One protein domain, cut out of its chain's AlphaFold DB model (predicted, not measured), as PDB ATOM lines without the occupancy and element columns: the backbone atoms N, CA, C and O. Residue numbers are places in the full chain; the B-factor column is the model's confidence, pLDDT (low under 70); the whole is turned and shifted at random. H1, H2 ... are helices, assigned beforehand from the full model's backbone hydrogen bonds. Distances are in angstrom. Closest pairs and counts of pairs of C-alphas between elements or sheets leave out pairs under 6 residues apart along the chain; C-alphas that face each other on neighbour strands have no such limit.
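What this domain is: This is residues 4 to 31 and 60 to 96 of the 97 residues of an uncharacterized protein of viral metagenome (UniProt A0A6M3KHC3). The longest helix, H3, is crossed near its start by H2, H4 folds back steeply over it, and short H1 sits between H2 and H4. The 65 printed residues include helices H1 to H4 in order and no named strand: all helix. The whole is compact, radius of gyration of the C-alphas 11.3 A, spanning 27 by 25 by 19 A.

How they stand to each other: H3, residues 64 to 79, touches H4, residues 85 to 95, at a steep 47 degrees, opposite ways; closest C-alphas, Val 71 and Phe 94, 6.0 A. H2, residues 16 to 28, touches H3 residues 66 to 69 alone, about perpendicular at 81 degrees; closest C-alphas, Ile 21 and Ala 66, 6.4 A. H1, residues 4 to 9, touches H4; closest C-alphas, Val 5 and Gln 86, 6.8 A. Every O i to N i+4 pair is within hydrogen-bond range in H1, H2 and H3; 5 of 7 in H4.

Where its parts are: H3 is 22.3 A long, H2 18.5 A. C-alpha 4 begins H1 at (373.365, 361.837, 376.962); C-alpha 95 ends H4 at (360.205, 374.132, 379.500).

The domain as a whole: Residues 32 to 59 are not printed; C-alphas 31 and 60 are 11.9 A apart. Residues 60 to 61 have pLDDT under 70.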
ATOM      1  N   LEU A   4     372.216 361.902 376.051       79.19
ATOM      2  CA  LEU A   4     373.365 361.837 376.962       79.19
ATOM      3  C   LEU A   4     373.429 363.049 377.895       79.19
ATOM      4  O   LEU A   4     373.808 362.912 379.057       79.19
ATOM      5  N   VAL A   5     373.041 364.228 377.405       82.62
ATOM      6  CA  VAL A   5     372.952 365.422 378.246       82.62
ATOM      7  C   VAL A   5     371.838 365.224 379.268       82.62
ATOM      8  O   VAL A   5     372.092 365.378 380.458       82.62
ATOM      9  N   LEU A   6     370.662 364.754 378.838       83.19
ATOM     10  CA  LEU A   6     369.530 364.482 379.721       83.19
ATOM     11  C   LEU A   6     369.906 363.497 380.836       83.19
ATOM     12  O   LEU A   6     369.656 363.783 382.004       83.19
ATOM     13  N   LEU A   7     370.592 362.395 380.504       84.38
ATOM     14  CA  LEU A   7     371.131 361.430 381.476       84.38
ATOM     15  C   LEU A   7     372.037 362.070 382.540       84.38
ATOM     16  O   LEU A   7     372.016 361.659 383.706       84.38
ATOM     17  N   ASN A   8     372.841 363.055 382.137       84.38
ATOM     18  CA  ASN A   8     373.737 363.791 383.026       84.38
ATOM     19  C   ASN A   8     373.011 364.866 383.842       84.38
ATOM     20  O   ASN A   8     373.461 365.195 384.941       84.38
ATOM     21  N   THR A   9     371.889 365.379 383.338       86.31
ATOM     22  CA  THR A   9     371.032 366.353 384.020       86.31
ATOM     23  C   THR A   9     370.142 365.702 385.079       86.31
ATOM     24  O   THR A   9     369.787 366.371 386.042       86.31
ATOM     25  N   LEU A  10     369.813 364.407 384.964       86.75
ATOM     26  CA  LEU A  10     368.934 363.722 385.922       86.75
ATOM     27  C   LEU A  10     369.401 363.885 387.387       86.75
ATOM     28  O   LEU A  10     370.594 363.725 387.681       86.75
ATOM     29  N   PRO A  11     368.468 364.120 388.329       86.69
ATOM     30  CA  PRO A  11     368.815 364.393 389.713       86.69
ATOM     31  C   PRO A  11     369.443 363.164 390.372       86.69
ATOM     32  O   PRO A  11     369.002 362.030 390.187       86.69
ATOM     33  N   LYS A  12     370.498 363.400 391.155       86.94
ATOM     34  CA  LYS A  12     371.240 362.351 391.875       86.94
ATOM     35  C   LYS A  12     370.716 362.113 393.295       86.94
ATOM     36  O   LYS A  12     371.070 361.116 393.914       86.94
ATOM     37  N   GLU A  13     369.875 363.012 393.794       85.38
ATOM     38  CA  GLU A  13     369.355 363.035 395.160       85.38
ATOM     39  C   GLU A  13     367.858 363.378 395.135       85.38
ATOM     40  O   GLU A  13     367.395 364.096 394.247       85.38
ATOM     41  N   GLY A  14     367.090 362.860 396.095       85.88
ATOM     42  CA  GLY A  14     365.644 363.068 396.181       85.88
ATOM     43  C   GLY A  14     364.966 362.070 397.120       85.88
ATOM     44  O   GLY A  14     365.629 361.292 397.807       85.88
ATOM     45  N   ASN A  15     363.631 362.075 397.148       89.56
ATOM     46  CA  ASN A  15     362.870 361.061 397.883       89.56
ATOM     47  C   ASN A  15     362.873 359.708 397.135       89.56
ATOM     48  O   ASN A  15     363.254 359.623 395.967       89.56
ATOM     49  N   PHE A  16     362.424 358.639 397.800       87.75
ATOM     50  CA  PHE A  16     362.418 357.287 397.224       87.75
ATOM     51  C   PHE A  16     361.662 357.196 395.888       87.75
ATOM     52  O   PHE A  16     362.100 356.502 394.973       87.75
ATOM     53  N   THR A  17     360.545 357.914 395.751       87.38
ATOM     54  CA  THR A  17     359.750 357.934 394.519       87.38
ATOM     55  C   THR A  17     360.505 358.614 393.380       87.38
ATOM     56  O   THR A  17     360.563 358.053 392.288       87.38
ATOM     57  N   THR A  18     361.143 359.759 393.635       86.06
ATOM     58  CA  THR A  18     362.002 360.457 392.669       86.06
ATOM     59  C   THR A  18     363.151 359.562 392.220       86.06
ATOM     60  O   THR A  18     363.343 359.374 391.024       86.06
ATOM     61  N   LEU A  19     363.870 358.937 393.158       90.44
ATOM     62  CA  LEU A  19     364.987 358.047 392.829       90.44
ATOM     63  C   LEU A  19     364.539 356.827 392.012       90.44
ATOM     64  O   LEU A  19     365.243 356.410 391.093       90.44
ATOM     65  N   LYS A  20     363.354 356.276 392.303       89.31
ATOM     66  CA  LYS A  20     362.779 355.172 391.527       89.31
ATOM     67  C   LYS A  20     362.442 355.596 390.094       89.31
ATOM     68  O   LYS A  20     362.777 354.863 389.172       89.31
ATOM     69  N   ILE A  21     361.838 356.770 389.908       87.62
ATOM     70  CA  ILE A  21     361.518 357.306 388.575       87.62
ATOM     71  C   ILE A  21     362.803 357.596 387.793       87.62
ATOM     72  O   ILE A  21     362.942 357.137 386.665       87.62
ATOM     73  N   VAL A  22     363.779 358.267 388.410       88.25
ATOM     74  CA  VAL A  22     365.086 358.550 387.796       88.25
ATOM     75  C   VAL A  22     365.780 357.271 387.344       88.25
ATOM     76  O   VAL A  22     366.384 357.250 386.275       88.25
ATOM     77  N   ARG A  23     365.704 356.197 388.138       88.50
ATOM     78  CA  ARG A  23     366.262 354.901 387.747       88.50
ATOM     79  C   ARG A  23     365.608 354.366 386.474       88.50
ATOM     80  O   ARG A  23     366.334 354.003 385.557       88.50
ATOM     81  N   THR A  24     364.279 354.360 386.399       86.56
ATOM     82  CA  THR A  24     363.557 353.928 385.191       86.56
ATOM     83  C   THR A  24     363.923 354.796 383.989       86.56
ATOM     84  O   THR A  24     364.279 354.269 382.946       86.56
ATOM     85  N   MET A  25     363.981 356.120 384.160       85.44
ATOM     86  CA  MET A  25     364.395 357.028 383.087       85.44
ATOM     87  C   MET A  25     365.820 356.750 382.611       85.44
ATOM     88  O   MET A  25     366.081 356.828 381.418       85.44
ATOM     89  N   ARG A  26     366.751 356.421 383.519       86.56
ATOM     90  CA  ARG A  26     368.119 356.027 383.149       86.56
ATOM     91  C   ARG A  26     368.131 354.748 382.325       86.56
ATOM     92  O   ARG A  26     368.900 354.679 381.375       86.56
ATOM     93  N   GLU A  27     367.319 353.762 382.689       84.50
ATOM     94  CA  GLU A  27     367.190 352.501 381.952       84.50
ATOM     95  C   GLU A  27     366.591 352.747 380.552       84.50
ATOM     96  O   GLU A  27     367.177 352.315 379.563       84.50
ATOM     97  N   ASP A  28     365.533 353.557 380.440       82.06
ATOM     98  CA  ASP A  28     364.910 353.922 379.156       82.06
ATOM     99  C   ASP A  28     365.856 354.736 378.255       82.06
ATOM    100  O   ASP A  28     365.932 354.545 377.037       82.06
ATOM    101  N   LEU A  29     366.626 355.635 378.873       80.62
ATOM    102  CA  LEU A  29     367.669 356.426 378.232       80.62
ATOM    103  C   LEU A  29     368.974 355.647 378.022       80.62
ATOM    104  O   LEU A  29     369.898 356.222 377.457       80.62
ATOM    105  N   SER A  30     369.083 354.379 378.408       79.31
ATOM    106  CA  SER A  30     370.273 353.558 378.139       79.31
ATOM    107  C   SER A  30     370.139 352.784 376.832       79.31
ATOM    108  O   SER A  30     369.036 352.427 376.416       79.31
ATOM    109  N   PHE A  31     371.265 352.553 376.157       79.19
ATOM    110  CA  PHE A  31     371.295 351.843 374.879       79.19
ATOM    111  C   PHE A  31     370.693 350.439 375.026       79.19
ATOM    112  O   PHE A  31     371.059 349.695 375.937       79.19
ATOM    113  N   ILE A  60     361.691 359.163 373.296       67.38
ATOM    114  CA  ILE A  60     361.436 358.532 374.593       67.38
ATOM    115  C   ILE A  60     360.298 359.298 375.241       67.38
ATOM    116  O   ILE A  60     360.461 360.428 375.698       67.38
ATOM    117  N   ASN A  61     359.132 358.661 375.279       67.62
ATOM    118  CA  ASN A  61     357.952 359.258 375.870       67.62
ATOM    119  C   ASN A  61     358.010 359.086 377.393       67.62
ATOM    120  O   ASN A  61     357.749 358.005 377.927       67.62
ATOM    121  N   PHE A  62     358.410 360.141 378.095       76.31
ATOM    122  CA  PHE A  62     358.423 360.155 379.553       76.31
ATOM    123  C   PHE A  62     357.001 360.325 380.089       76.31
ATOM    124  O   PHE A  62     356.228 361.147 379.602       76.31
ATOM    125  N   GLY A  63     356.645 359.560 381.124       80.88
ATOM    126  CA  GLY A  63     355.390 359.790 381.841       80.88
ATOM    127  C   GLY A  63     355.363 361.175 382.499       80.88
ATOM    128  O   GLY A  63     356.410 361.732 382.813       80.88
ATOM    129  N   GLU A  64     354.170 361.700 382.784       83.56
ATOM    130  CA  GLU A  64     353.948 363.047 383.349       83.56
ATOM    131  C   GLU A  64     354.898 363.384 384.515       83.56
ATOM    132  O   GLU A  64     355.642 364.359 384.461       83.56
ATOM    133  N   LYS A  65     355.003 362.495 385.513       84.00
ATOM    134  CA  LYS A  65     355.905 362.699 386.663       84.00
ATOM    135  C   LYS A  65     357.390 362.734 386.310       84.00
ATOM    136  O   LYS A  65     358.174 363.349 387.025       84.00
ATOM    137  N   ALA A  66     357.796 362.000 385.282       84.25
ATOM    138  CA  ALA A  66     359.178 361.972 384.827       84.25
ATOM    139  C   ALA A  66     359.525 363.294 384.122       84.25
ATOM    140  O   ALA A  66     360.570 363.883 384.400       84.25
ATOM    141  N   THR A  67     358.603 363.805 383.305       86.81
ATOM    142  CA  THR A  67     358.693 365.133 382.690       86.81
ATOM    143  C   THR A  67     358.752 366.239 383.743       86.81
ATOM    144  O   THR A  67     359.643 367.084 383.673       86.81
ATOM    145  N   ASP A  68     357.899 366.191 384.770       89.06
ATOM    146  CA  ASP A  68     357.910 367.169 385.867       89.06
ATOM    147  C   ASP A  68     359.275 367.244 386.563       89.06
ATOM    148  O   ASP A  68     359.789 368.332 386.818       89.06
ATOM    149  N   ILE A  69     359.901 366.089 386.821       88.62
ATOM    150  CA  ILE A  69     361.235 366.020 387.433       88.62
ATOM    151  C   ILE A  69     362.287 366.681 386.530       88.62
ATOM    152  O   ILE A  69     363.145 367.412 387.028       88.62
ATOM    153  N   ILE A  70     362.242 366.451 385.211       87.69
ATOM    154  CA  ILE A  70     363.174 367.083 384.261       87.69
ATOM    155  C   ILE A  70     362.996 368.602 384.276       87.69
ATOM    156  O   ILE A  70     363.977 369.337 384.402       87.69
ATOM    157  N   VAL A  71     361.750 369.073 384.193       89.94
ATOM    158  CA  VAL A  71     361.414 370.501 384.200       89.94
ATOM    159  C   VAL A  71     361.872 371.164 385.495       89.94
ATOM    160  O   VAL A  71     362.481 372.234 385.451       89.94
ATOM    161  N   GLU A  72     361.629 370.539 386.648       90.31
ATOM    162  CA  GLU A  72     362.060 371.053 387.951       90.31
ATOM    163  C   GLU A  72     363.584 371.220 388.008       90.31
ATOM    164  O   GLU A  72     364.092 372.262 388.431       90.31
ATOM    165  N   VAL A  73     364.329 370.228 387.514       89.31
ATOM    166  CA  VAL A  73     365.796 370.260 387.500       89.31
ATOM    167  C   VAL A  73     366.329 371.324 386.545       89.31
ATOM    168  O   VAL A  73     367.231 372.074 386.915       89.31
ATOM    169  N   LEU A  74     365.764 371.434 385.343       89.31
ATOM    170  CA  LEU A  74     366.148 372.454 384.366       89.31
ATOM    171  C   LEU A  74     365.859 373.868 384.888       89.31
ATOM    172  O   LEU A  74     366.722 374.746 384.810       89.31
ATOM    173  N   LYS A  75     364.693 374.089 385.507       90.75
ATOM    174  CA  LYS A  75     364.348 375.364 386.157       90.75
ATOM    175  C   LYS A  75     365.286 375.689 387.316       90.75
ATOM    176  O   LYS A  75     365.699 376.842 387.459       90.75
ATOM    177  N   LYS A  76     365.672 374.689 388.111       90.19
ATOM    178  CA  LYS A  76     366.656 374.849 389.187       90.19
ATOM    179  C   LYS A  76     368.037 375.220 388.643       90.19
ATOM    180  O   LYS A  76     368.642 376.157 389.147       90.19
ATOM    181  N   LEU A  77     368.509 374.560 387.584       87.62
ATOM    182  CA  LEU A  77     369.777 374.896 386.928       87.62
ATOM    183  C   LEU A  77     369.783 376.317 386.356       87.62
ATOM    184  O   LEU A  77     370.798 377.006 386.476       87.62
ATOM    185  N   ASN A  78     368.667 376.762 385.772       89.69
ATOM    186  CA  ASN A  78     368.513 378.140 385.303       89.69
ATOM    187  C   ASN A  78     368.553 379.135 386.477       89.69
ATOM    188  O   ASN A  78     369.334 380.086 386.467       89.69
ATOM    189  N   SER A  79     367.795 378.856 387.543       91.00
ATOM    190  CA  SER A  79     367.765 379.673 388.767       91.00
ATOM    191  C   SER A  79     369.148 379.790 389.420       91.00
ATOM    192  O   SER A  79     369.544 380.867 389.863       91.00
ATOM    193  N   ASP A  80     369.919 378.702 389.404       92.06
ATOM    194  CA  ASP A  80     371.284 378.629 389.931       92.06
ATOM    195  C   ASP A  80     372.346 379.208 388.972       92.06
ATOM    196  O   ASP A  80     373.533 379.208 389.309       92.06
ATOM    197  N   LYS A  81     371.961 379.674 387.772       88.75
ATOM    198  CA  LYS A  81     372.864 380.115 386.686       88.75
ATOM    199  C   LYS A  81     373.908 379.063 386.283       88.75
ATOM    200  O   LYS A  81     375.021 379.394 385.881       88.75
ATOM    201  N   LYS A  82     373.548 377.782 386.392       90.00
ATOM    202  CA  LYS A  82     374.373 376.621 386.006       90.00
ATOM    203  C   LYS A  82     373.911 375.977 384.698       90.00
ATOM    204  O   LYS A  82     374.403 374.910 384.326       90.00
ATOM    205  N   LEU A  83     372.966 376.607 384.002       87.00
ATOM    206  CA  LEU A  83     372.505 376.172 382.692       87.00
ATOM    207  C   LEU A  83     373.623 376.388 381.653       87.00
ATOM    208  O   LEU A  83     373.835 377.490 381.162       87.00
ATOM    209  N   ALA A  84     374.389 375.336 381.367       87.31
ATOM    210  CA  ALA A  84     375.375 375.331 380.281       87.31
ATOM    211  C   ALA A  84     374.716 375.207 378.891       87.31
ATOM    212  O   ALA A  84     373.604 374.689 378.800       87.31
ATOM    213  N   GLU A  85     375.433 375.584 377.823       86.00
ATOM    214  CA  GLU A  85     374.961 375.538 376.420       86.00
ATOM    215  C   GLU A  85     374.357 374.184 376.022       86.00
ATOM    216  O   GLU A  85     373.320 374.136 375.368       86.00
ATOM    217  N   GLN A  86     374.941 373.077 376.490       83.62
ATOM    218  CA  GLN A  86     374.429 371.724 376.236       83.62
ATOM    219  C   GLN A  86     372.992 371.495 376.738       83.62
ATOM    220  O   GLN A  86     372.309 370.607 376.245       83.62
ATOM    221  N   HIS A  87     372.520 372.276 377.713       85.75
ATOM    222  CA  HIS A  87     371.162 372.170 378.246       85.75
ATOM    223  C   HIS A  87     370.159 373.068 377.516       85.75
ATOM    224  O   HIS A  87     368.975 372.968 377.811       85.75
ATOM    225  N   TYR A  88     370.602 373.946 376.610       85.06
ATOM    226  CA  TYR A  88     369.728 374.919 375.952       85.06
ATOM    227  C   TYR A  88     368.590 374.230 375.190       85.06
ATOM    228  O   TYR A  88     367.421 374.484 375.461       85.06
ATOM    229  N   ARG A  89     368.929 373.252 374.341       83.94
ATOM    230  CA  ARG A  89     367.948 372.486 373.557       83.94
ATOM    231  C   ARG A  89     366.993 371.670 374.440       83.94
ATOM    232  O   ARG A  89     365.798 371.619 374.169       83.94
ATOM    233  N   LEU A  90     367.493 371.096 375.539       85.12
ATOM    234  CA  LEU A  90     366.658 370.424 376.543       85.12
ATOM    235  C   LEU A  90     365.704 371.401 377.243       85.12
ATOM    236  O   LEU A  90     364.560 371.052 377.521       85.12
ATOM    237  N   TYR A  91     366.167 372.613 377.541       87.12
ATOM    238  CA  TYR A  91     365.351 373.644 378.168       87.12
ATOM    239  C   TYR A  91     364.199 374.065 377.252       87.12
ATOM    240  O   TYR A  91     363.055 374.042 377.692       87.12
ATOM    241  N   GLU A  92     364.470 374.339 375.973       87.56
ATOM    242  CA  GLU A  92     363.420 374.632 374.987       87.56
ATOM    243  C   GLU A  92     362.426 373.469 374.850       87.56
ATOM    244  O   GLU A  92     361.216 373.688 374.852       87.56
ATOM    245  N   LEU A  93     362.914 372.223 374.796       83.62
ATOM    246  CA  LEU A  93     362.066 371.045 374.594       83.62
ATOM    247  C   LEU A  93     361.108 370.780 375.765       83.62
ATOM    248  O   LEU A  93     359.954 370.418 375.545       83.62
ATOM    249  N   PHE A  94     361.587 370.914 377.005       84.69
ATOM    250  CA  PHE A  94     360.822 370.545 378.202       84.69
ATOM    251  C   PHE A  94     360.139 371.731 378.890       84.69
ATOM    252  O   PHE A  94     359.098 371.548 379.519       84.69
ATOM    253  N   VAL A  95     360.720 372.931 378.819       85.94
ATOM    254  CA  VAL A  95     360.205 374.132 379.500       85.94
ATOM    255  C   VAL A  95     359.440 375.045 378.540       85.94
ATOM    256  O   VAL A  95     358.442 375.627 378.963       85.94
ATOM    257  N   GLY A  96     359.836 375.113 377.265       71.69
ATOM    258  CA  GLY A  96     359.107 375.854 376.230       71.69
ATOM    259  C   GLY A  96     359.183 377.381 376.346       71.69
ATOM    260  O   GLY A  96     358.178 378.041 376.085       71.69
TER     261      GLY A  96